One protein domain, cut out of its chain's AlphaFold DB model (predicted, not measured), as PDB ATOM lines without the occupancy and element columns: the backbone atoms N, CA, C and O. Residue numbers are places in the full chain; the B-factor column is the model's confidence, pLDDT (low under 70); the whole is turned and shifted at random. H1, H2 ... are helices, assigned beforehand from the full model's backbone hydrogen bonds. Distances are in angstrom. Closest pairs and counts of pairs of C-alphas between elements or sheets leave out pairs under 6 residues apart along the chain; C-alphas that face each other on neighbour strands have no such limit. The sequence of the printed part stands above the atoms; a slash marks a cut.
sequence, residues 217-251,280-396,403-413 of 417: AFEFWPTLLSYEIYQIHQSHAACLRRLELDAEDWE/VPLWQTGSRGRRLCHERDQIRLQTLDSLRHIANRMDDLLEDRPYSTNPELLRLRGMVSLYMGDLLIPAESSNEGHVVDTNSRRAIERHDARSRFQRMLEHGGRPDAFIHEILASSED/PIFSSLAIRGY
ATOM      1  N   ALA A 217     -90.067 114.191  99.801       93.81
ATOM      2  CA  ALA A 217     -88.783 113.517  99.977       93.81
ATOM      3  C   ALA A 217     -87.807 113.754  98.806       93.81
ATOM      4  O   ALA A 217     -86.600 113.793  99.025       93.81
ATOM      5  N   PHE A 218     -88.317 113.963  97.588       92.12
ATOM      6  CA  PHE A 218     -87.511 114.263  96.403       92.12
ATOM      7  C   PHE A 218     -86.625 115.511  96.566       92.12
ATOM      8  O   PHE A 218     -85.486 115.502  96.109       92.12
ATOM      9  N   GLU A 219     -87.104 116.544  97.259       91.81
ATOM     10  CA  GLU A 219     -86.354 117.764  97.571       91.81
ATOM     11  C   GLU A 219     -85.595 117.661  98.902       91.81
ATOM     12  O   GLU A 219     -84.507 118.218  99.042       91.81
ATOM     13  N   PHE A 220     -86.136 116.925  99.878       95.44
ATOM     14  CA  PHE A 220     -85.516 116.807 101.200       95.44
ATOM     15  C   PHE A 220     -84.222 115.990 101.180       95.44
ATOM     16  O   PHE A 220     -83.258 116.364 101.849       95.44
ATOM     17  N   TRP A 221     -84.164 114.916 100.386       95.81
ATOM     18  CA  TRP A 221     -82.971 114.075 100.274       95.81
ATOM     19  C   TRP A 221     -81.721 114.849  99.823       95.81
ATOM     20  O   TRP A 221     -80.734 114.812 100.564       95.81
ATOM     21  N   PRO A 222     -81.733 115.592  98.693       94.31
ATOM     22  CA  PRO A 222     -80.602 116.431  98.303       94.31
ATOM     23  C   PRO A 222     -80.162 117.390  99.407       94.31
ATOM     24  O   PRO A 222     -78.965 117.532  99.643       94.31
ATOM     25  N   THR A 223     -81.102 118.022 100.118       93.94
ATOM     26  CA  THR A 223     -80.745 118.984 101.171       93.94
ATOM     27  C   THR A 223     -80.103 118.344 102.391       93.94
ATOM     28  O   THR A 223     -79.096 118.858 102.878       93.94
ATOM     29  N   LEU A 224     -80.621 117.200 102.846       95.50
ATOM     30  CA  LEU A 224     -80.027 116.447 103.946       95.50
ATOM     31  C   LEU A 224     -78.605 116.006 103.588       95.50
ATOM     32  O   LEU A 224     -77.674 116.246 104.351       95.50
ATOM     33  N   LEU A 225     -78.431 115.403 102.410       95.75
ATOM     34  CA  LEU A 225     -77.130 114.915 101.956       95.75
ATOM     35  C   LEU A 225     -76.135 116.063 101.754       95.75
ATOM     36  O   LEU A 225     -74.992 115.959 102.191       95.75
ATOM     37  N   SER A 226     -76.575 117.185 101.177       93.75
ATOM     38  CA  SER A 226     -75.748 118.393 101.029       93.75
ATOM     39  C   SER A 226     -75.232 118.887 102.376       93.75
ATOM     40  O   SER A 226     -74.056 119.226 102.505       93.75
ATOM     41  N   TYR A 227     -76.095 118.904 103.393       92.56
ATOM     42  CA  TYR A 227     -75.712 119.308 104.739       92.56
ATOM     43  C   TYR A 227     -74.706 118.338 105.377       92.56
ATOM     44  O   TYR A 227     -73.729 118.780 105.979       92.56
ATOM     45  N   GLU A 228     -74.893 117.025 105.225       94.00
ATOM     46  CA  GLU A 228     -73.952 116.028 105.752       94.00
ATOM     47  C   GLU A 228     -72.571 116.125 105.086       94.00
ATOM     48  O   GLU A 228     -71.549 116.102 105.775       94.00
ATOM     49  N   ILE A 229     -72.530 116.313 103.762       93.25
ATOM     50  CA  ILE A 229     -71.285 116.531 103.009       93.25
ATOM     51  C   ILE A 229     -70.597 117.818 103.477       93.25
ATOM     52  O   ILE A 229     -69.388 117.829 103.717       93.25
ATOM     53  N   TYR A 230     -71.365 118.897 103.660       90.69
ATOM     54  CA  TYR A 230     -70.851 120.160 104.181       90.69
ATOM     55  C   TYR A 230     -70.242 120.002 105.582       90.69
ATOM     56  O   TYR A 230     -69.151 120.509 105.832       90.69
ATOM     57  N   GLN A 231     -70.899 119.264 106.481       90.50
ATOM     58  CA  GLN A 231     -70.384 118.998 107.829       90.50
ATOM     59  C   GLN A 231     -69.064 118.216 107.796       90.50
ATOM     60  O   GLN A 231     -68.130 118.561 108.518       90.50
ATOM     61  N   ILE A 232     -68.943 117.215 106.920       92.75
ATOM     62  CA  ILE A 232     -67.680 116.487 106.725       92.75
ATOM     63  C   ILE A 232     -66.583 117.421 106.218       92.75
ATOM     64  O   ILE A 232     -65.475 117.400 106.743       92.75
ATOM     65  N   HIS A 233     -66.884 118.269 105.232       90.88
ATOM     66  CA  HIS A 233     -65.925 119.243 104.719       90.88
ATOM     67  C   HIS A 233     -65.466 120.226 105.805       90.88
ATOM     68  O   HIS A 233     -64.272 120.498 105.923       90.88
ATOM     69  N   GLN A 234     -66.390 120.735 106.622       87.88
ATOM     70  CA  GLN A 234     -66.041 121.645 107.711       87.88
ATOM     71  C   GLN A 234     -65.209 120.964 108.796       87.88
ATOM     72  O   GLN A 234     -64.204 121.528 109.224       87.88
ATOM     73  N   SER A 235     -65.573 119.741 109.187       89.06
ATOM     74  CA  SER A 235     -64.791 118.925 110.120       89.06
ATOM     75  C   SER A 235     -63.372 118.691 109.596       89.06
ATOM     76  O   SER A 235     -62.395 118.955 110.294       89.06
ATOM     77  N   HIS A 236     -63.250 118.293 108.329       90.88
ATOM     78  CA  HIS A 236     -61.970 118.091 107.658       90.88
ATOM     79  C   HIS A 236     -61.107 119.364 107.676       90.88
ATOM     80  O   HIS A 236     -59.963 119.331 108.129       90.88
ATOM     81  N   ALA A 237     -61.669 120.508 107.271       88.56
ATOM     82  CA  ALA A 237     -60.966 121.791 107.281       88.56
ATOM     83  C   ALA A 237     -60.572 122.241 108.700       88.56
ATOM     84  O   ALA A 237     -59.485 122.782 108.896       88.56
ATOM     85  N   ALA A 238     -61.427 122.016 109.700       86.44
ATOM     86  CA  ALA A 238     -61.130 122.336 111.093       86.44
ATOM     87  C   ALA A 238     -60.001 121.462 111.659       86.44
ATOM     88  O   ALA A 238     -59.096 121.992 112.304       86.44
ATOM     89  N   CYS A 239     -60.011 120.157 111.373       90.12
ATOM     90  CA  CYS A 239     -58.936 119.241 111.753       90.12
ATOM     91  C   CYS A 239     -57.599 119.641 111.121       90.12
ATOM     92  O   CYS A 239     -56.594 119.654 111.827       90.12
ATOM     93  N   LEU A 240     -57.585 120.017 109.836       89.56
ATOM     94  CA  LEU A 240     -56.369 120.494 109.169       89.56
ATOM     95  C   LEU A 240     -55.842 121.794 109.789       89.56
ATOM     96  O   LEU A 240     -54.661 121.864 110.106       89.56
ATOM     97  N   ARG A 241     -56.708 122.787 110.034       87.69
ATOM     98  CA  ARG A 241     -56.305 124.039 110.701       87.69
ATOM     99  C   ARG A 241     -55.738 123.794 112.096       87.69
ATOM    100  O   ARG A 241     -54.742 124.402 112.464       87.69
ATOM    101  N   ARG A 242     -56.367 122.909 112.877       88.94
ATOM    102  CA  ARG A 242     -55.871 122.553 114.211       88.94
ATOM    103  C   ARG A 242     -54.513 121.863 114.125       88.94
ATOM    104  O   ARG A 242     -53.623 122.225 114.875       88.94
ATOM    105  N   LEU A 243     -54.347 120.933 113.187       89.38
ATOM    106  CA  LEU A 243     -53.067 120.267 112.966       89.38
ATOM    107  C   LEU A 243     -51.965 121.260 112.574       89.38
ATOM    108  O   LEU A 243     -50.834 121.103 113.010       89.38
ATOM    109  N   GLU A 244     -52.279 122.266 111.758       85.81
ATOM    110  CA  GLU A 244     -51.316 123.305 111.376       85.81
ATOM    111  C   GLU A 244     -50.854 124.126 112.579       85.81
ATOM    112  O   GLU A 244     -49.651 124.310 112.734       85.81
ATOM    113  N   LEU A 245     -51.780 124.525 113.456       86.12
ATOM    114  CA  LEU A 245     -51.451 125.193 114.718       86.12
ATOM    115  C   LEU A 245     -50.619 124.289 115.638       86.12
ATOM    116  O   LEU A 245     -49.561 124.693 116.103       86.12
ATOM    117  N   ASP A 246     -51.054 123.044 115.847       86.44
ATOM    118  CA  ASP A 246     -50.353 122.088 116.710       86.44
ATOM    119  C   ASP A 246     -48.934 121.793 116.192       86.44
ATOM    120  O   ASP A 246     -48.026 121.515 116.973       86.44
ATOM    121  N   ALA A 247     -48.731 121.841 114.870       85.50
ATOM    122  CA  ALA A 247     -47.444 121.583 114.242       85.50
ATOM    123  C   ALA A 247     -46.437 122.727 114.408       85.50
ATOM    124  O   ALA A 247     -45.239 122.471 114.258       85.50
ATOM    125  N   GLU A 248     -46.871 123.963 114.687       80.75
ATOM    126  CA  GLU A 248     -45.983 125.096 115.001       80.75
ATOM    127  C   GLU A 248     -45.177 124.844 116.282       80.75
ATOM    128  O   GLU A 248     -43.998 125.188 116.330       80.75
ATOM    129  N   ASP A 249     -45.775 124.140 117.246       81.50
ATOM    130  CA  ASP A 249     -45.181 123.811 118.546       81.50
ATOM    131  C   ASP A 249     -44.292 122.552 118.524       81.50
ATOM    132  O   ASP A 249     -43.718 122.164 119.543       81.50
ATOM    133  N   TRP A 250     -44.183 121.858 117.387       82.69
ATOM    134  CA  TRP A 250     -43.341 120.666 117.295       82.69
ATOM    135  C   TRP A 250     -41.868 121.058 117.217       82.69
ATOM    136  O   TRP A 250     -41.425 121.642 116.228       82.69
ATOM    137  N   GLU A 251     -41.105 120.680 118.243       68.31
ATOM    138  CA  GLU A 251     -39.653 120.833 118.257       68.31
ATOM    139  C   GLU A 251     -39.024 120.054 117.092       68.31
ATOM    140  O   GLU A 251     -39.278 118.861 116.894       68.31
ATOM    141  N   VAL A 280     -38.957 115.210  96.385       56.88
ATOM    142  CA  VAL A 280     -39.566 115.356  97.712       56.88
ATOM    143  C   VAL A 280     -39.159 116.722  98.286       56.88
ATOM    144  O   VAL A 280     -37.960 116.987  98.405       56.88
ATOM    145  N   PRO A 281     -40.108 117.617  98.624       56.16
ATOM    146  CA  PRO A 281     -39.798 118.917  99.211       56.16
ATOM    147  C   PRO A 281     -38.923 118.800 100.466       56.16
ATOM    148  O   PRO A 281     -39.136 117.925 101.304       56.16
ATOM    149  N   LEU A 282     -37.978 119.731 100.644       53.00
ATOM    150  CA  LEU A 282     -37.042 119.728 101.779       53.00
ATOM    151  C   LEU A 282     -37.768 119.707 103.142       53.00
ATOM    152  O   LEU A 282     -37.336 119.012 104.058       53.00
ATOM    153  N   TRP A 283     -38.932 120.365 103.242       55.25
ATOM    154  CA  TRP A 283     -39.775 120.366 104.444       55.25
ATOM    155  C   TRP A 283     -40.392 118.997 104.782       55.25
ATOM    156  O   TRP A 283     -40.706 118.757 105.941       55.25
ATOM    157  N   GLN A 284     -40.528 118.078 103.815       59.06
ATOM    158  CA  GLN A 284     -41.010 116.701 104.036       59.06
ATOM    159  C   GLN A 284     -39.898 115.749 104.506       59.06
ATOM    160  O   GLN A 284     -40.171 114.626 104.924       59.06
ATOM    161  N   THR A 285     -38.633 116.180 104.444       59.38
ATOM    162  CA  THR A 285     -37.474 115.317 104.729       59.38
ATOM    163  C   THR A 285     -37.120 115.282 106.226       59.38
ATOM    164  O   THR A 285     -36.514 114.315 106.692       59.38
ATOM    165  N   GLY A 286     -37.544 116.283 107.008       69.81
ATOM    166  CA  GLY A 286     -37.388 116.305 108.469       69.81
ATOM    167  C   GLY A 286     -38.345 115.351 109.202       69.81
ATOM    168  O   GLY A 286     -39.398 114.990 108.672       69.81
ATOM    169  N   SER A 287     -38.008 114.954 110.436       76.06
ATOM    170  CA  SER A 287     -38.889 114.145 111.305       76.06
ATOM    171  C   SER A 287     -40.244 114.826 111.534       76.06
ATOM    172  O   SER A 287     -41.285 114.182 111.393       76.06
ATOM    173  N   ARG A 288     -40.235 116.148 111.753       78.81
ATOM    174  CA  ARG A 288     -41.427 117.007 111.845       78.81
ATOM    175  C   ARG A 288     -42.298 116.959 110.584       78.81
ATOM    176  O   ARG A 288     -43.511 116.801 110.676       78.81
ATOM    177  N   GLY A 289     -41.680 117.039 109.405       80.44
ATOM    178  CA  GLY A 289     -42.364 116.981 108.110       80.44
ATOM    179  C   GLY A 289     -43.061 115.648 107.854       80.44
ATOM    180  O   GLY A 289     -44.233 115.635 107.483       80.44
ATOM    181  N   ARG A 290     -42.373 114.530 108.122       80.69
ATOM    182  CA  ARG A 290     -42.965 113.182 108.042       80.69
ATOM    183  C   ARG A 290     -44.134 113.021 109.004       80.69
ATOM    184  O   ARG A 290     -45.198 112.556 108.614       80.69
ATOM    185  N   ARG A 291     -43.977 113.475 110.251       85.19
ATOM    186  CA  ARG A 291     -45.072 113.464 111.227       85.19
ATOM    187  C   ARG A 291     -46.275 114.267 110.726       85.19
ATOM    188  O   ARG A 291     -47.399 113.792 110.819       85.19
ATOM    189  N   LEU A 292     -46.048 115.442 110.137       85.50
ATOM    190  CA  LEU A 292     -47.123 116.295 109.626       85.50
ATOM    191  C   LEU A 292     -47.860 115.628 108.464       85.50
ATOM    192  O   LEU A 292     -49.089 115.650 108.418       85.50
ATOM    193  N   CYS A 293     -47.123 115.024 107.531       85.19
ATOM    194  CA  CYS A 293     -47.716 114.279 106.426       85.19
ATOM    195  C   CYS A 293     -48.507 113.065 106.927       85.19
ATOM    196  O   CYS A 293     -49.637 112.870 106.483       85.19
ATOM    197  N   HIS A 294     -47.970 112.317 107.893       87.19
ATOM    198  CA  HIS A 294     -48.666 111.197 108.519       87.19
ATOM    199  C   HIS A 294     -49.996 111.625 109.157       87.19
ATOM    200  O   HIS A 294     -51.033 111.032 108.869       87.19
ATOM    201  N   GLU A 295     -49.998 112.682 109.974       89.06
ATOM    202  CA  GLU A 295     -51.217 113.195 110.617       89.06
ATOM    203  C   GLU A 295     -52.234 113.727 109.591       89.06
ATOM    204  O   GLU A 295     -53.435 113.460 109.693       89.06
ATOM    205  N   ARG A 296     -51.767 114.418 108.540       89.25
ATOM    206  CA  ARG A 296     -52.622 114.834 107.413       89.25
ATOM    207  C   ARG A 296     -53.257 113.632 106.717       89.25
ATOM    208  O   ARG A 296     -54.443 113.673 106.388       89.25
ATOM    209  N   ASP A 297     -52.498 112.556 106.523       89.81
ATOM    210  CA  ASP A 297     -53.001 111.318 105.935       89.81
ATOM    211  C   ASP A 297     -54.038 110.624 106.826       89.81
ATOM    212  O   ASP A 297     -55.039 110.128 106.304       89.81
ATOM    213  N   GLN A 298     -53.883 110.650 108.154       92.06
ATOM    214  CA  GLN A 298     -54.907 110.139 109.074       92.06
ATOM    215  C   GLN A 298     -56.226 110.912 108.941       92.06
ATOM    216  O   GLN A 298     -57.289 110.310 108.772       92.06
ATOM    217  N   ILE A 299     -56.162 112.247 108.946       92.75
ATOM    218  CA  ILE A 299     -57.334 113.122 108.770       92.75
ATOM    219  C   ILE A 299     -58.014 112.862 107.415       92.75
ATOM    220  O   ILE A 299     -59.243 112.739 107.330       92.75
ATOM    221  N   ARG A 300     -57.218 112.725 106.349       91.62
ATOM    222  CA  ARG A 300     -57.687 112.407 104.997       91.62
ATOM    223  C   ARG A 300     -58.421 111.069 104.955       91.62
ATOM    224  O   ARG A 300     -59.517 111.002 104.404       91.62
ATOM    225  N   LEU A 301     -57.852 110.015 105.544       93.25
ATOM    226  CA  LEU A 301     -58.453 108.679 105.561       93.25
ATOM    227  C   LEU A 301     -59.770 108.644 106.349       93.25
ATOM    228  O   LEU A 301     -60.738 108.055 105.870       93.25
ATOM    229  N   GLN A 302     -59.845 109.323 107.498       95.25
ATOM    230  CA  GLN A 302     -61.088 109.456 108.275       95.25
ATOM    231  C   GLN A 302     -62.189 110.182 107.484       95.25
ATOM    232  O   GLN A 302     -63.357 109.780 107.481       95.25
ATOM    233  N   THR A 303     -61.809 111.247 106.776       94.81
ATOM    234  CA  THR A 303     -62.721 112.018 105.920       94.81
ATOM    235  C   THR A 303     -63.212 111.174 104.745       94.81
ATOM    236  O   THR A 303     -64.400 111.170 104.425       94.81
ATOM    237  N   LEU A 304     -62.306 110.410 104.131       94.94
ATOM    238  CA  LEU A 304     -62.608 109.519 103.020       94.94
ATOM    239  C   LEU A 304     -63.563 108.390 103.433       94.94
ATOM    240  O   LEU A 304     -64.485 108.081 102.681       94.94
ATOM    241  N   ASP A 305     -63.392 107.808 104.620       96.88
ATOM    242  CA  ASP A 305     -64.316 106.801 105.159       96.88
ATOM    243  C   ASP A 305     -65.725 107.380 105.388       96.88
ATOM    244  O   ASP A 305     -66.730 106.807 104.962       96.88
ATOM    245  N   SER A 306     -65.794 108.594 105.943       95.62
ATOM    246  CA  SER A 306     -67.059 109.316 106.137       95.62
ATOM    247  C   SER A 306     -67.779 109.592 104.810       95.62
ATOM    248  O   SER A 306     -68.993 109.404 104.707       95.62
ATOM    249  N   LEU A 307     -67.043 109.998 103.767       96.19
ATOM    250  CA  LEU A 307     -67.613 110.217 102.433       96.19
ATOM    251  C   LEU A 307     -68.047 108.922 101.759       96.19
ATOM    252  O   LEU A 307     -69.099 108.922 101.132       96.19
ATOM    253  N   ARG A 308     -67.307 107.818 101.922       96.69
ATOM    254  CA  ARG A 308     -67.726 106.498 101.419       96.69
ATOM    255  C   ARG A 308     -69.056 106.069 102.013       96.69
ATOM    256  O   ARG A 308     -69.923 105.589 101.289       96.69
ATOM    257  N   HIS A 309     -69.242 106.277 103.315       97.06
ATOM    258  CA  HIS A 309     -70.509 105.965 103.962       97.06
ATOM    259  C   HIS A 309     -71.679 106.763 103.357       97.06
ATOM    260  O   HIS A 309     -72.750 106.205 103.117       97.06
ATOM    261  N   ILE A 310     -71.477 108.054 103.065       96.50
ATOM    262  CA  ILE A 310     -72.485 108.869 102.373       96.50
ATOM    263  C   ILE A 310     -72.676 108.409 100.928       96.50
ATOM    264  O   ILE A 310     -73.816 108.263 100.501       96.50
ATOM    265  N   ALA A 311     -71.596 108.155 100.189       97.06
ATOM    266  CA  ALA A 311     -71.643 107.715  98.799       97.06
ATOM    267  C   ALA A 311     -72.463 106.428  98.647       97.06
ATOM    268  O   ALA A 311     -73.356 106.393  97.809       97.06
ATOM    269  N   ASN A 312     -72.254 105.441  99.525       97.31
ATOM    270  CA  ASN A 312     -73.033 104.201  99.534       97.31
ATOM    271  C   ASN A 312     -74.525 104.473  99.765       97.31
ATOM    272  O   ASN A 312     -75.360 104.012  99.000       97.31
ATOM    273  N   ARG A 313     -74.872 105.313 100.752       96.31
ATOM    274  CA  ARG A 313     -76.273 105.706 100.996       96.31
ATOM    275  C   ARG A 313     -76.896 106.443  99.809       96.31
ATOM    276  O   ARG A 313     -78.095 106.332  99.575       96.31
ATOM    277  N   MET A 314     -76.108 107.248  99.097       96.81
ATOM    278  CA  MET A 314     -76.557 107.920  97.879       96.81
ATOM    279  C   MET A 314     -76.747 106.933  96.734       96.81
ATOM    280  O   MET A 314     -77.677 107.111  95.957       96.81
ATOM    281  N   ASP A 315     -75.886 105.925  96.624       96.75
ATOM    282  CA  ASP A 315     -76.000 104.876  95.617       96.75
ATOM    283  C   ASP A 315     -77.253 104.035  95.855       96.75
ATOM    284  O   ASP A 315     -78.075 103.974  94.945       96.75
ATOM    285  N   ASP A 316     -77.488 103.567  97.087       96.19
ATOM    286  CA  ASP A 316     -78.726 102.877  97.482       96.19
ATOM    287  C   ASP A 316     -79.969 103.714  97.120       96.19
ATOM    288  O   ASP A 316     -80.936 103.228  96.538       96.19
ATOM    289  N   LEU A 317     -79.941 105.018  97.419       95.06
ATOM    290  CA  LEU A 317     -81.046 105.920  97.093       95.06
ATOM    291  C   LEU A 317     -81.229 106.091  95.576       95.06
ATOM    292  O   LEU A 317     -82.357 106.213  95.105       95.06
ATOM    293  N   LEU A 318     -80.137 106.135  94.811       95.50
ATOM    294  CA  LEU A 318     -80.133 106.341  93.360       95.50
ATOM    295  C   LEU A 318     -80.462 105.071  92.559       95.50
ATOM    296  O   LEU A 318     -80.646 105.179  91.342       95.50
ATOM    297  N   GLU A 319     -80.570 103.905  93.200       94.50
ATOM    298  CA  GLU A 319     -81.117 102.685  92.592       94.50
ATOM    299  C   GLU A 319     -82.638 102.792  92.393       94.50
ATOM    300  O   GLU A 319     -83.176 102.393  91.353       94.50
ATOM    301  N   ASP A 320     -83.334 103.425  93.338       91.44
ATOM    302  CA  ASP A 320     -84.789 103.516  93.338       91.44
ATOM    303  C   ASP A 320     -85.330 104.648  92.444       91.44
ATOM    304  O   ASP A 320     -84.859 105.792  92.427       91.44
ATOM    305  N   ARG A 321     -86.423 104.374  91.717       85.56
ATOM    306  CA  ARG A 321     -87.247 105.438  91.106       85.56
ATOM    307  C   ARG A 321     -88.141 106.053  92.190       85.56
ATOM    308  O   ARG A 321     -88.807 105.305  92.901       85.56
ATOM    309  N   PRO A 322     -88.240 107.392  92.301       89.06
ATOM    310  CA  PRO A 322     -87.894 108.437  91.320       89.06
ATOM    311  C   PRO A 322     -86.494 109.061  91.474       89.06
ATOM    312  O   PRO A 322     -86.157 109.985  90.738       89.06
ATOM    313  N   TYR A 323     -85.709 108.649  92.465       92.56
ATOM    314  CA  TYR A 323     -84.485 109.356  92.847       92.56
ATOM    315  C   TYR A 323     -83.366 109.184  91.824       92.56
ATOM    316  O   TYR A 323     -82.603 110.120  91.604       92.56
ATOM    317  N   SER A 324     -83.343 108.049  91.123       92.88
ATOM    318  CA  SER A 324     -82.414 107.752  90.026       92.88
ATOM    319  C   SER A 324     -82.372 108.802  88.906       92.88
ATOM    320  O   SER A 324     -81.378 108.869  88.180       92.88
ATOM    321  N   THR A 325     -83.423 109.618  88.770       91.50
ATOM    322  CA  THR A 325     -83.537 110.680  87.759       91.50
ATOM    323  C   THR A 325     -83.412 112.088  88.345       91.50
ATOM    324  O   THR A 325     -83.646 113.061  87.635       91.50
ATOM    325  N   ASN A 326     -83.136 112.236  89.644       93.06
ATOM    326  CA  ASN A 326     -83.045 113.551  90.272       93.06
ATOM    327  C   ASN A 326     -81.706 114.219  89.903       93.06
ATOM    328  O   ASN A 326     -80.656 113.708  90.308       93.06
ATOM    329  N   PRO A 327     -81.716 115.365  89.195       92.50
ATOM    330  CA  PRO A 327     -80.484 116.019  88.774       92.50
ATOM    331  C   PRO A 327     -79.633 116.480  89.963       92.50
ATOM    332  O   PRO A 327     -78.415 116.354  89.910       92.50
ATOM    333  N   GLU A 328     -80.244 116.926  91.063       91.62
ATOM    334  CA  GLU A 328     -79.509 117.397  92.243       91.62
ATOM    335  C   GLU A 328     -78.819 116.249  92.991       91.62
ATOM    336  O   GLU A 328     -77.680 116.392  93.429       91.62
ATOM    337  N   LEU A 329     -79.453 115.073  93.093       94.69
ATOM    338  CA  LEU A 329     -78.802 113.898  93.689       94.69
ATOM    339  C   LEU A 329     -77.647 113.392  92.822       94.69
ATOM    340  O   LEU A 329     -76.588 113.053  93.352       94.69
ATOM    341  N   LEU A 330     -77.832 113.363  91.499       95.44
ATOM    342  CA  LEU A 330     -76.783 112.980  90.551       95.44
ATOM    343  C   LEU A 330     -75.604 113.957  90.609       95.44
ATOM    344  O   LEU A 330     -74.452 113.531  90.696       95.44
ATOM    345  N   ARG A 331     -75.897 115.261  90.654       93.25
ATOM    346  CA  ARG A 331     -74.911 116.324  90.839       93.25
ATOM    347  C   ARG A 331     -74.118 116.124  92.125       93.25
ATOM    348  O   ARG A 331     -72.892 116.067  92.078       93.25
ATOM    349  N   LEU A 332     -74.803 115.982  93.261       93.94
ATOM    350  CA  LEU A 332     -74.155 115.766  94.556       93.94
ATOM    351  C   LEU A 332     -73.301 114.496  94.550       93.94
ATOM    352  O   LEU A 332     -72.177 114.528  95.039       93.94
ATOM    353  N   ARG A 333     -73.780 113.394  93.958       95.81
ATOM    354  CA  ARG A 333     -73.036 112.127  93.929       95.81
ATOM    355  C   ARG A 333     -71.763 112.238  93.095       95.81
ATOM    356  O   ARG A 333     -70.735 111.702  93.506       95.81
ATOM    357  N   GLY A 334     -71.828 112.940  91.961       93.25
ATOM    358  CA  GLY A 334     -70.655 113.223  91.136       93.25
ATOM    359  C   GLY A 334     -69.647 114.116  91.858       93.25
ATOM    360  O   GLY A 334     -68.452 113.830  91.852       93.25
ATOM    361  N   MET A 335     -70.126 115.133  92.579       91.75
ATOM    362  CA  MET A 335     -69.283 115.967  93.442       91.75
ATOM    363  C   MET A 335     -68.623 115.153  94.564       91.75
ATOM    364  O   MET A 335     -67.435 115.307  94.813       91.75
ATOM    365  N   VAL A 336     -69.340 114.231  95.209       94.69
ATOM    366  CA  VAL A 336     -68.748 113.342  96.224       94.69
ATOM    367  C   VAL A 336     -67.650 112.457  95.629       94.69
ATOM    368  O   VAL A 336     -66.593 112.339  96.243       94.69
ATOM    369  N   SER A 337     -67.841 111.904  94.426       94.25
ATOM    370  CA  SER A 337     -66.797 111.118  93.750       94.25
ATOM    371  C   SER A 337     -65.540 111.935  93.474       94.25
ATOM    372  O   SER A 337     -64.436 111.506  93.795       94.25
ATOM    373  N   LEU A 338     -65.683 113.158  92.965       90.56
ATOM    374  CA  LEU A 338     -64.538 114.048  92.765       90.56
ATOM    375  C   LEU A 338     -63.815 114.359  94.092       90.56
ATOM    376  O   LEU A 338     -62.584 114.370  94.130       90.56
ATOM    377  N   TYR A 339     -64.560 114.534  95.190       90.62
ATOM    378  CA  TYR A 339     -63.991 114.803  96.511       90.62
ATOM    379  C   TYR A 339     -63.230 113.573  97.029       90.62
ATOM    380  O   TYR A 339     -62.081 113.670  97.460       90.62
ATOM    381  N   MET A 340     -63.821 112.385  96.907       92.56
ATOM    382  CA  MET A 340     -63.147 111.124  97.217       92.56
ATOM    383  C   MET A 340     -61.883 110.936  96.368       92.56
ATOM    384  O   MET A 340     -60.844 110.558  96.904       92.56
ATOM    385  N   GLY A 341     -61.940 111.274  95.076       89.25
ATOM    386  CA  GLY A 341     -60.808 111.238  94.153       89.25
ATOM    387  C   GLY A 341     -59.627 112.099  94.601       89.25
ATOM    388  O   GLY A 341     -58.478 111.676  94.479       89.25
ATOM    389  N   ASP A 342     -59.888 113.282  95.155       86.75
ATOM    390  CA  ASP A 342     -58.843 114.154  95.698       86.75
ATOM    391  C   ASP A 342     -58.288 113.641  97.035       86.75
ATOM    392  O   ASP A 342     -57.078 113.699  97.262       86.75
ATOM    393  N   LEU A 343     -59.142 113.064  97.888       89.06
ATOM    394  CA  LEU A 343     -58.739 112.440  99.151       89.06
ATOM    395  C   LEU A 343     -58.007 111.103  98.970       89.06
ATOM    396  O   LEU A 343     -57.441 110.596  99.932       89.06
ATOM    397  N   LEU A 344     -58.005 110.490  97.785       88.38
ATOM    398  CA  LEU A 344     -57.235 109.265  97.539       88.38
ATOM    399  C   LEU A 344     -55.726 109.520  97.463       88.38
ATOM    400  O   LEU A 344     -54.950 108.583  97.645       88.38
ATOM    401  N   ILE A 345     -55.306 110.763  97.220       84.75
ATOM    402  CA  ILE A 345     -53.892 111.088  97.049       84.75
ATOM    403  C   ILE A 345     -53.247 111.319  98.425       84.75
ATOM    404  O   ILE A 345     -53.666 112.241  99.129       84.75
ATOM    405  N   PRO A 346     -52.245 110.512  98.821       80.56
ATOM    406  CA  PRO A 346     -51.551 110.686 100.092       80.56
ATOM    407  C   PRO A 346     -50.683 111.948 100.116       80.56
ATOM    408  O   PRO A 346     -50.229 112.429  99.074       80.56
ATOM    409  N   ALA A 347     -50.429 112.458 101.321       72.69
ATOM    410  CA  ALA A 347     -49.482 113.547 101.548       72.69
ATOM    411  C   ALA A 347     -48.031 113.078 101.343       72.69
ATOM    412  O   ALA A 347     -47.207 113.832 100.821       72.69
ATOM    413  N   GLU A 348     -47.730 111.827 101.703       67.31
ATOM    414  CA  GLU A 348     -46.442 111.193 101.422       67.31
ATOM    415  C   GLU A 348     -46.466 110.490 100.059       67.31
ATOM    416  O   GLU A 348     -47.199 109.521  99.842       67.31
ATOM    417  N   SER A 349     -45.622 110.931  99.123       59.94
ATOM    418  CA  SER A 349     -45.397 110.229  97.854       59.94
ATOM    419  C   SER A 349     -44.491 109.015  98.078       59.94
ATOM    420  O   SER A 349     -43.333 108.998  97.660       59.94
ATOM    421  N   SER A 350     -44.979 108.013  98.803       55.94
ATOM    422  CA  SER A 350     -44.199 106.807  99.066       55.94
ATOM    423  C   SER A 350     -44.452 105.772  97.969       55.94
ATOM    424  O   SER A 350     -45.553 105.244  97.848       55.94
ATOM    425  N   ASN A 351     -43.403 105.477  97.193       58.84
ATOM    426  CA  ASN A 351     -43.299 104.424  96.174       58.84
ATOM    427  C   ASN A 351     -44.060 104.639  94.844       58.84
ATOM    428  O   ASN A 351     -45.274 104.824  94.811       58.84
ATOM    429  N   GLU A 352     -43.355 104.493  93.713       59.16
ATOM    430  CA  GLU A 352     -43.913 104.628  92.350       59.16
ATOM    431  C   GLU A 352     -45.108 103.691  92.097       59.16
ATOM    432  O   GLU A 352     -46.099 104.091  91.488       59.16
ATOM    433  N   GLY A 353     -45.076 102.467  92.639       63.72
ATOM    434  CA  GLY A 353     -46.186 101.512  92.519       63.72
ATOM    435  C   GLY A 353     -47.471 101.956  93.230       63.72
ATOM    436  O   GLY A 353     -48.567 101.683  92.746       63.72
ATOM    437  N   HIS A 354     -47.356 102.691  94.340       67.44
ATOM    438  CA  HIS A 354     -48.512 103.237  95.055       67.44
ATOM    439  C   HIS A 354     -49.119 104.428  94.296       67.44
ATOM    440  O   HIS A 354     -50.336 104.599  94.253       67.44
ATOM    441  N   VAL A 355     -48.288 105.228  93.621       69.50
ATOM    442  CA  VAL A 355     -48.752 106.342  92.778       69.50
ATOM    443  C   VAL A 355     -49.608 105.837  91.609       69.50
ATOM    444  O   VAL A 355     -50.654 106.417  91.327       69.50
ATOM    445  N   VAL A 356     -49.231 104.726  90.970       72.44
ATOM    446  CA  VAL A 356     -50.023 104.134  89.873       72.44
ATOM    447  C   VAL A 356     -51.382 103.613  90.362       72.44
ATOM    448  O   VAL A 356     -52.401 103.885  89.721       72.44
ATOM    449  N   ASP A 357     -51.430 102.929  91.513       81.69
ATOM    450  CA  ASP A 357     -52.694 102.446  92.100       81.69
ATOM    451  C   ASP A 357     -53.613 103.614  92.491       81.69
ATOM    452  O   ASP A 357     -54.786 103.654  92.111       81.69
ATOM    453  N   THR A 358     -53.073 104.624  93.180       80.75
ATOM    454  CA  THR A 358     -53.854 105.806  93.580       80.75
ATOM    455  C   THR A 358     -54.382 106.597  92.383       80.75
ATOM    456  O   THR A 358     -55.546 107.001  92.394       80.75
ATOM    457  N   ASN A 359     -53.588 106.757  91.320       81.88
ATOM    458  CA  ASN A 359     -54.039 107.387  90.077       81.88
ATOM    459  C   ASN A 359     -55.146 106.583  89.388       81.88
ATOM    460  O   ASN A 359     -56.127 107.173  88.940       81.88
ATOM    461  N   SER A 360     -55.034 105.252  89.357       86.31
ATOM    462  CA  SER A 360     -56.064 104.374  88.784       86.31
ATOM    463  C   SER A 360     -57.384 104.505  89.546       86.31
ATOM    464  O   SER A 360     -58.438 104.715  88.951       86.31
ATOM    465  N   ARG A 361     -57.335 104.483  90.883       87.31
ATOM    466  CA  ARG A 361     -58.525 104.655  91.732       87.31
ATOM    467  C   ARG A 361     -59.144 106.043  91.581       87.31
ATOM    468  O   ARG A 361     -60.362 106.171  91.526       87.31
ATOM    469  N   ARG A 362     -58.321 107.084  91.449       86.31
ATOM    470  CA  ARG A 362     -58.791 108.444  91.160       86.31
ATOM    471  C   ARG A 362     -59.432 108.557  89.776       86.31
ATOM    472  O   ARG A 362     -60.397 109.301  89.621       86.31
ATOM    473  N   ALA A 363     -58.909 107.852  88.774       86.31
ATOM    474  CA  ALA A 363     -59.499 107.810  87.440       86.31
ATOM    475  C   ALA A 363     -60.892 107.164  87.462       86.31
ATOM    476  O   ALA A 363     -61.802 107.696  86.831       86.31
ATOM    477  N   ILE A 364     -61.082 106.102  88.257       90.25
ATOM    478  CA  ILE A 364     -62.400 105.487  88.483       90.25
ATOM    479  C   ILE A 364     -63.376 106.514  89.068       90.25
ATOM    480  O   ILE A 364     -64.432 106.743  88.490       90.25
ATOM    481  N   GLU A 365     -62.997 107.219  90.138       91.19
ATOM    482  CA  GLU A 365     -63.866 108.243  90.742       91.19
ATOM    483  C   GLU A 365     -64.202 109.390  89.772       91.19
ATOM    484  O   GLU A 365     -65.318 109.913  89.758       91.19
ATOM    485  N   ARG A 366     -63.259 109.788  88.912       88.44
ATOM    486  CA  ARG A 366     -63.514 110.790  87.863       88.44
ATOM    487  C   ARG A 366     -64.492 110.288  86.810       88.44
ATOM    488  O   ARG A 366     -65.364 111.046  86.385       88.44
ATOM    489  N   HIS A 367     -64.330 109.044  86.374       91.44
ATOM    490  CA  HIS A 367     -65.233 108.419  85.421       91.44
ATOM    491  C   HIS A 367     -66.648 108.320  86.006       91.44
ATOM    492  O   HIS A 367     -67.612 108.745  85.364       91.44
ATOM    493  N   ASP A 368     -66.762 107.887  87.263       92.31
ATOM    494  CA  ASP A 368     -68.026 107.840  87.993       92.31
ATOM    495  C   ASP A 368     -68.676 109.225  88.067       92.31
ATOM    496  O   ASP A 368     -69.854 109.375  87.736       92.31
ATOM    497  N   ALA A 369     -67.914 110.266  88.416       92.31
ATOM    498  CA  ALA A 369     -68.425 111.632  88.452       92.31
ATOM    499  C   ALA A 369     -68.961 112.104  87.092       92.31
ATOM    500  O   ALA A 369     -70.077 112.626  87.019       92.31
ATOM    501  N   ARG A 370     -68.211 111.872  86.006       91.81
ATOM    502  CA  ARG A 370     -68.638 112.214  84.637       91.81
ATOM    503  C   ARG A 370     -69.920 111.488  84.245       91.81
ATOM    504  O   ARG A 370     -70.838 112.135  83.745       91.81
ATOM    505  N   SER A 371     -70.019 110.192  84.535       94.38
ATOM    506  CA  SER A 371     -71.225 109.394  84.286       94.38
ATOM    507  C   SER A 371     -72.447 109.968  85.018       94.38
ATOM    508  O   SER A 371     -73.521 110.126  84.432       94.38
ATOM    509  N   ARG A 372     -72.290 110.389  86.284       94.38
ATOM    510  CA  ARG A 372     -73.377 111.047  87.032       94.38
ATOM    511  C   ARG A 372     -73.754 112.406  86.442       94.38
ATOM    512  O   ARG A 372     -74.944 112.702  86.353       94.38
ATOM    513  N   PHE A 373     -72.788 113.215  86.006       94.06
ATOM    514  CA  PHE A 373     -73.070 114.503  85.365       94.06
ATOM    515  C   PHE A 373     -73.739 114.351  83.995       94.06
ATOM    516  O   PHE A 373     -74.642 115.120  83.684       94.06
ATOM    517  N   GLN A 374     -73.370 113.345  83.202       94.44
ATOM    518  CA  GLN A 374     -74.055 113.040  81.941       94.44
ATOM    519  C   GLN A 374     -75.515 112.650  82.187       94.44
ATOM    520  O   GLN A 374     -76.414 113.269  81.626       94.44
ATOM    521  N   ARG A 375     -75.770 111.726  83.121       94.56
ATOM    522  CA  ARG A 375     -77.143 111.365  83.519       94.56
ATOM    523  C   ARG A 375     -77.934 112.552  84.068       94.56
ATOM    524  O   ARG A 375     -79.137 112.656  83.852       94.56
ATOM    525  N   MET A 376     -77.278 113.461  84.790       94.25
ATOM    526  CA  MET A 376     -77.907 114.697  85.260       94.25
ATOM    527  C   MET A 376     -78.385 115.554  84.077       94.25
ATOM    528  O   MET A 376     -79.504 116.064  84.126       94.25
ATOM    529  N   LEU A 377     -77.571 115.693  83.022       93.31
ATOM    530  CA  LEU A 377     -77.935 116.435  81.808       93.31
ATOM    531  C   LEU A 377     -79.102 115.787  81.061       93.31
ATOM    532  O   LEU A 377     -80.026 116.486  80.654       93.31
ATOM    533  N   GLU A 378     -79.100 114.458  80.939       94.38
ATOM    534  CA  GLU A 378     -80.190 113.690  80.312       94.38
ATOM    535  C   GLU A 378     -81.547 113.924  80.995       94.38
ATOM    536  O   GLU A 378     -82.597 113.834  80.361       94.38
ATOM    537  N   HIS A 379     -81.537 114.247  82.289       90.62
ATOM    538  CA  HIS A 379     -82.735 114.499  83.086       90.62
ATOM    539  C   HIS A 379     -83.043 115.992  83.299       90.62
ATOM    540  O   HIS A 379     -83.813 116.333  84.199       90.62
ATOM    541  N   GLY A 380     -82.475 116.881  82.473       88.12
ATOM    542  CA  GLY A 380     -82.775 118.319  82.488       88.12
ATOM    543  C   GLY A 380     -82.065 119.108  83.595       88.12
ATOM    544  O   GLY A 380     -82.429 120.247  83.890       88.12
ATOM    545  N   GLY A 381     -81.051 118.523  84.237       88.81
ATOM    546  CA  GLY A 381     -80.227 119.228  85.210       88.81
ATOM    547  C   GLY A 381     -79.370 120.307  84.553       88.81
ATOM    548  O   GLY A 381     -78.843 120.123  83.457       88.81
ATOM    549  N   ARG A 382     -79.208 121.442  85.239       88.56
ATOM    550  CA  ARG A 382     -78.398 122.560  84.743       88.56
ATOM    551  C   ARG A 382     -76.947 122.399  85.206       88.56
ATOM    552  O   ARG A 382     -76.707 122.426  86.413       88.56
ATOM    553  N   PRO A 383     -75.988 122.220  84.287       84.62
ATOM    554  CA  PRO A 383     -74.573 122.166  84.630       84.62
ATOM    555  C   PRO A 383     -74.040 123.560  84.979       84.62
ATOM    556  O   PRO A 383     -74.374 124.560  84.345       84.62
ATOM    557  N   ASP A 384     -73.160 123.613  85.972       84.94
ATOM    558  CA  ASP A 384     -72.370 124.808  86.259       84.94
ATOM    559  C   ASP A 384     -71.154 124.878  85.321       84.94
ATOM    560  O   ASP A 384     -70.756 123.870  84.734       84.94
ATOM    561  N   ALA A 385     -70.505 126.044  85.234       81.81
ATOM    562  CA  ALA A 385     -69.296 126.237  84.423       81.81
ATOM    563  C   ALA A 385     -68.212 125.180  84.708       81.81
ATOM    564  O   ALA A 385     -67.611 124.636  83.787       81.81
ATOM    565  N   PHE A 386     -68.041 124.819  85.981       82.31
ATOM    566  CA  PHE A 386     -67.120 123.770  86.414       82.31
ATOM    567  C   PHE A 386     -67.502 122.371  85.902       82.31
ATOM    568  O   PHE A 386     -66.649 121.608  85.462       82.31
ATOM    569  N   ILE A 387     -68.793 122.022  85.919       84.25
ATOM    570  CA  ILE A 387     -69.262 120.723  85.411       84.25
ATOM    571  C   ILE A 387     -69.077 120.664  83.892       84.25
ATOM    572  O   ILE A 387     -68.669 119.632  83.363       84.25
ATOM    573  N   HIS A 388     -69.336 121.773  83.196       85.25
ATOM    574  CA  HIS A 388     -69.060 121.889  81.767       85.25
ATOM    575  C   HIS A 388     -67.585 121.661  81.438       85.25
ATOM    576  O   HIS A 388     -67.291 120.932  80.497       85.25
ATOM    577  N   GLU A 389     -66.677 122.242  82.219       84.81
ATOM    578  CA  GLU A 389     -65.236 122.050  82.055       84.81
ATOM    579  C   GLU A 389     -64.846 120.578  82.241       84.81
ATOM    580  O   GLU A 389     -64.225 119.993  81.361       84.81
ATOM    581  N   ILE A 390     -65.312 119.927  83.310       83.12
ATOM    582  CA  ILE A 390     -65.010 118.510  83.587       83.12
ATOM    583  C   ILE A 390     -65.512 117.562  82.492       83.12
ATOM    584  O   ILE A 390     -64.875 116.539  82.211       83.12
ATOM    585  N   LEU A 391     -66.668 117.873  81.902       85.25
ATOM    586  CA  LEU A 391     -67.230 117.108  80.791       85.25
ATOM    587  C   LEU A 391     -66.509 117.379  79.462       85.25
ATOM    588  O   LEU A 391     -66.528 116.510  78.595       85.25
ATOM    589  N   ALA A 392     -65.887 118.550  79.301       81.81
ATOM    590  CA  ALA A 392     -65.123 118.916  78.111       81.81
ATOM    591  C   ALA A 392     -63.675 118.396  78.142       81.81
ATOM    592  O   ALA A 392     -63.110 118.113  77.086       81.81
ATOM    593  N   SER A 393     -63.071 118.256  79.327       73.12
ATOM    594  CA  SER A 393     -61.704 117.747  79.475       73.12
ATOM    595  C   SER A 393     -61.606 116.272  79.072       73.12
ATOM    596  O   SER A 393     -62.321 115.429  79.622       73.12
ATOM    597  N   SER A 394     -60.689 115.949  78.154       61.78
ATOM    598  CA  SER A 394     -60.368 114.577  77.735       61.78
ATOM    599  C   SER A 394     -59.735 113.756  78.868       61.78
ATOM    600  O   SER A 394     -59.207 114.304  79.835       61.78
ATOM    601  N   GLU A 395     -59.808 112.424  78.779       57.34
ATOM    602  CA  GLU A 395     -59.239 111.500  79.778       57.34
ATOM    603  C   GLU A 395     -57.698 111.536  79.830       57.34
ATOM    604  O   GLU A 395     -57.131 111.214  80.872       57.34
ATOM    605  N   ASP A 396     -57.056 112.021  78.761       51.38
ATOM    606  CA  ASP A 396     -55.600 112.004  78.534       51.38
ATOM    607  C   ASP A 396     -54.844 113.252  79.040       51.38
ATOM    608  O   ASP A 396     -53.745 113.547  78.568       51.38
ATOM    609  N   PRO A 403     -55.932 119.489  92.541       56.16
ATOM    610  CA  PRO A 403     -57.163 119.154  93.240       56.16
ATOM    611  C   PRO A 403     -58.339 119.620  92.380       56.16
ATOM    612  O   PRO A 403     -58.360 120.754  91.902       56.16
ATOM    613  N   ILE A 404     -59.279 118.715  92.135       56.78
ATOM    614  CA  ILE A 404     -60.460 118.991  91.315       56.78
ATOM    615  C   ILE A 404     -61.441 119.838  92.133       56.78
ATOM    616  O   ILE A 404     -62.091 120.730  91.599       56.78
ATOM    617  N   PHE A 405     -61.464 119.640  93.452       51.00
ATOM    618  CA  PHE A 405     -62.016 120.590  94.404       51.00
ATOM    619  C   PHE A 405     -60.967 121.607  94.834       51.00
ATOM    620  O   PHE A 405     -60.134 121.360  95.707       51.00
ATOM    621  N   SER A 406     -61.090 122.812  94.289       49.06
ATOM    622  CA  SER A 406     -60.320 123.991  94.695       49.06
ATOM    623  C   SER A 406     -60.472 124.368  96.180       49.06
ATOM    624  O   SER A 406     -59.695 125.179  96.676       49.06
ATOM    625  N   SER A 407     -61.428 123.780  96.912       47.06
ATOM    626  CA  SER A 407     -61.630 124.010  98.349       47.06
ATOM    627  C   SER A 407     -60.748 123.152  99.260       47.06
ATOM    628  O   SER A 407     -60.743 123.356 100.474       47.06
ATOM    629  N   LEU A 408     -59.994 122.195  98.714       44.88
ATOM    630  CA  LEU A 408     -59.162 121.309  99.517       44.88
ATOM    631  C   LEU A 408     -57.734 121.835  99.618       44.88
ATOM    632  O   LEU A 408     -56.886 121.569  98.769       44.88
ATOM    633  N   ALA A 409     -57.439 122.473 100.749       43.34
ATOM    634  CA  ALA A 409     -56.080 122.768 101.207       43.34
ATOM    635  C   ALA A 409     -55.295 121.498 101.615       43.34
ATOM    636  O   ALA A 409     -54.420 121.546 102.468       43.34
ATOM    637  N   ILE A 410     -55.596 120.331 101.028       44.66
ATOM    638  CA  ILE A 410     -54.839 119.091 101.278       44.66
ATOM    639  C   ILE A 410     -53.421 119.235 100.716       44.66
ATOM    640  O   ILE A 410     -52.460 118.672 101.238       44.66
ATOM    641  N   ARG A 411     -53.278 120.026  99.652       46.91
ATOM    642  CA  ARG A 411     -51.998 120.309  99.020       46.91
ATOM    643  C   ARG A 411     -51.616 121.734  99.354       46.91
ATOM    644  O   ARG A 411     -52.013 122.660  98.653       46.91
ATOM    645  N   GLY A 412     -50.859 121.905 100.433       41.88
ATOM    646  CA  GLY A 412     -50.159 123.158 100.680       41.88
ATOM    647  C   GLY A 412     -49.457 123.608  99.396       41.88
ATOM    648  O   GLY A 412     -48.587 122.911  98.884       41.88
ATOM    649  N   TYR A 413     -49.928 124.726  98.850       37.97
ATOM    650  CA  TYR A 413     -49.186 125.686  98.041       37.97
ATOM    651  C   TYR A 413     -48.198 125.102  97.000       37.97
ATOM    652  O   TYR A 413     -47.013 124.920  97.257       37.97
TER     653      TYR A 413
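Overview. This is residues 217 to 251, 280 to 396 and 403 to 413 of the 417 residues of an uncharacterized protein of Colletotrichum spinosum (UniProt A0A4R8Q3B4). Four long helices, H1, H3, H4 and H5, run nearly alongside one another down the long axis, each against the one before it; H1, H3 and H4 form a three-helix bundle and H5 packs on H4 on its far side from H1. The short H6 packs at a steep angle on residues 370 to 373 of H5, the four-residue H2 sits by the first end of H3, and residues 403 to 413 form a separate stretch with no named element. The printed part has 163 residues with six named helices, H1 to H6 in order, and no named strand, in the class all helix. It is compact, with a radius of gyration of the C-alphas of 17.5 A, yet elongated, spanning 56 by 35 by 26 A.

Arrangement. Start with H1, residues 217 to 248, and H3, residues 287 to 319: they touch, closest at the C-alphas of His 236 and Thr 303, 6.4 A apart, with a shallow tilt of 4 degrees, opposite ways. H4, residues 327 to 343, touches H1 through residues 221 to 229 of H1 alone, closest at the C-alphas of Pro 222 and Leu 329, 5.6 A, at 21 degrees, a shallow tilt, the same way. H3 and H4 are a helical hairpin and touch at 24 degrees, closest at the C-alphas of Arg 300 and Leu 343, 5.9 A. These three make an up and down bundle, each helix running against the one before it. H5, residues 352 to 378, forms a hairpin with H4 at 10 degrees; the C-alphas of Gly 334 and Ala 369, their closest, are 3.8 A apart. H5 is apart from H1 and H3. H6, residues 385 to 392, touches residues 370 to 373 of H5 alone, closest at the C-alphas of Arg 370 and Leu 391, 6.4 A, at a steep tilt of 70.0 degrees, only just short of about perpendicular. H2, residues 282 to 285, and H3 only just touch, only at the corner, with 3 pairs of C-alphas within 8 A, closest at the C-alphas of Trp 283 and Gly 289, 5.6 A. In H3, H4, H5 and H6 every O i to N i+4 pair is within hydrogen-bond range; H1 has 26 of 28, and H2 is too short for such a pair.

Along the chain. Find C-alpha 217 at (-88.783, 113.517, 99.977); H1 runs 46.8 A from there to C-alpha 248. H3 begins at C-alpha 287 at (-38.889, 114.145, 111.305) and is 47.6 A long. H4 measures 24.4 A, H5 39.3 A, H6 10.5 A and H2 5.3 A; H6 ends at C-alpha 392 at (-65.123, 118.916, 78.111).

Size, cuts and confidence. Look for the two C-alphas farthest apart, Glu 251 and Arg 321, at 56.9 A. Residues 252 to 279 are not printed, with 21.3 A between C-alphas 251 and 280; residues 397 to 402 are not printed, with 16.4 A between C-alphas 396 and 403. Of the links printed whole, H2 to H3 is tight, and H3 to H4, H4 to H5 and H5 to H6 are short. The mean pLDDT of the printed part is 83.5; it is under 70 at residue 251 and residues 280 to 286, 348 to 355, 394 to 396 and 403 to 413.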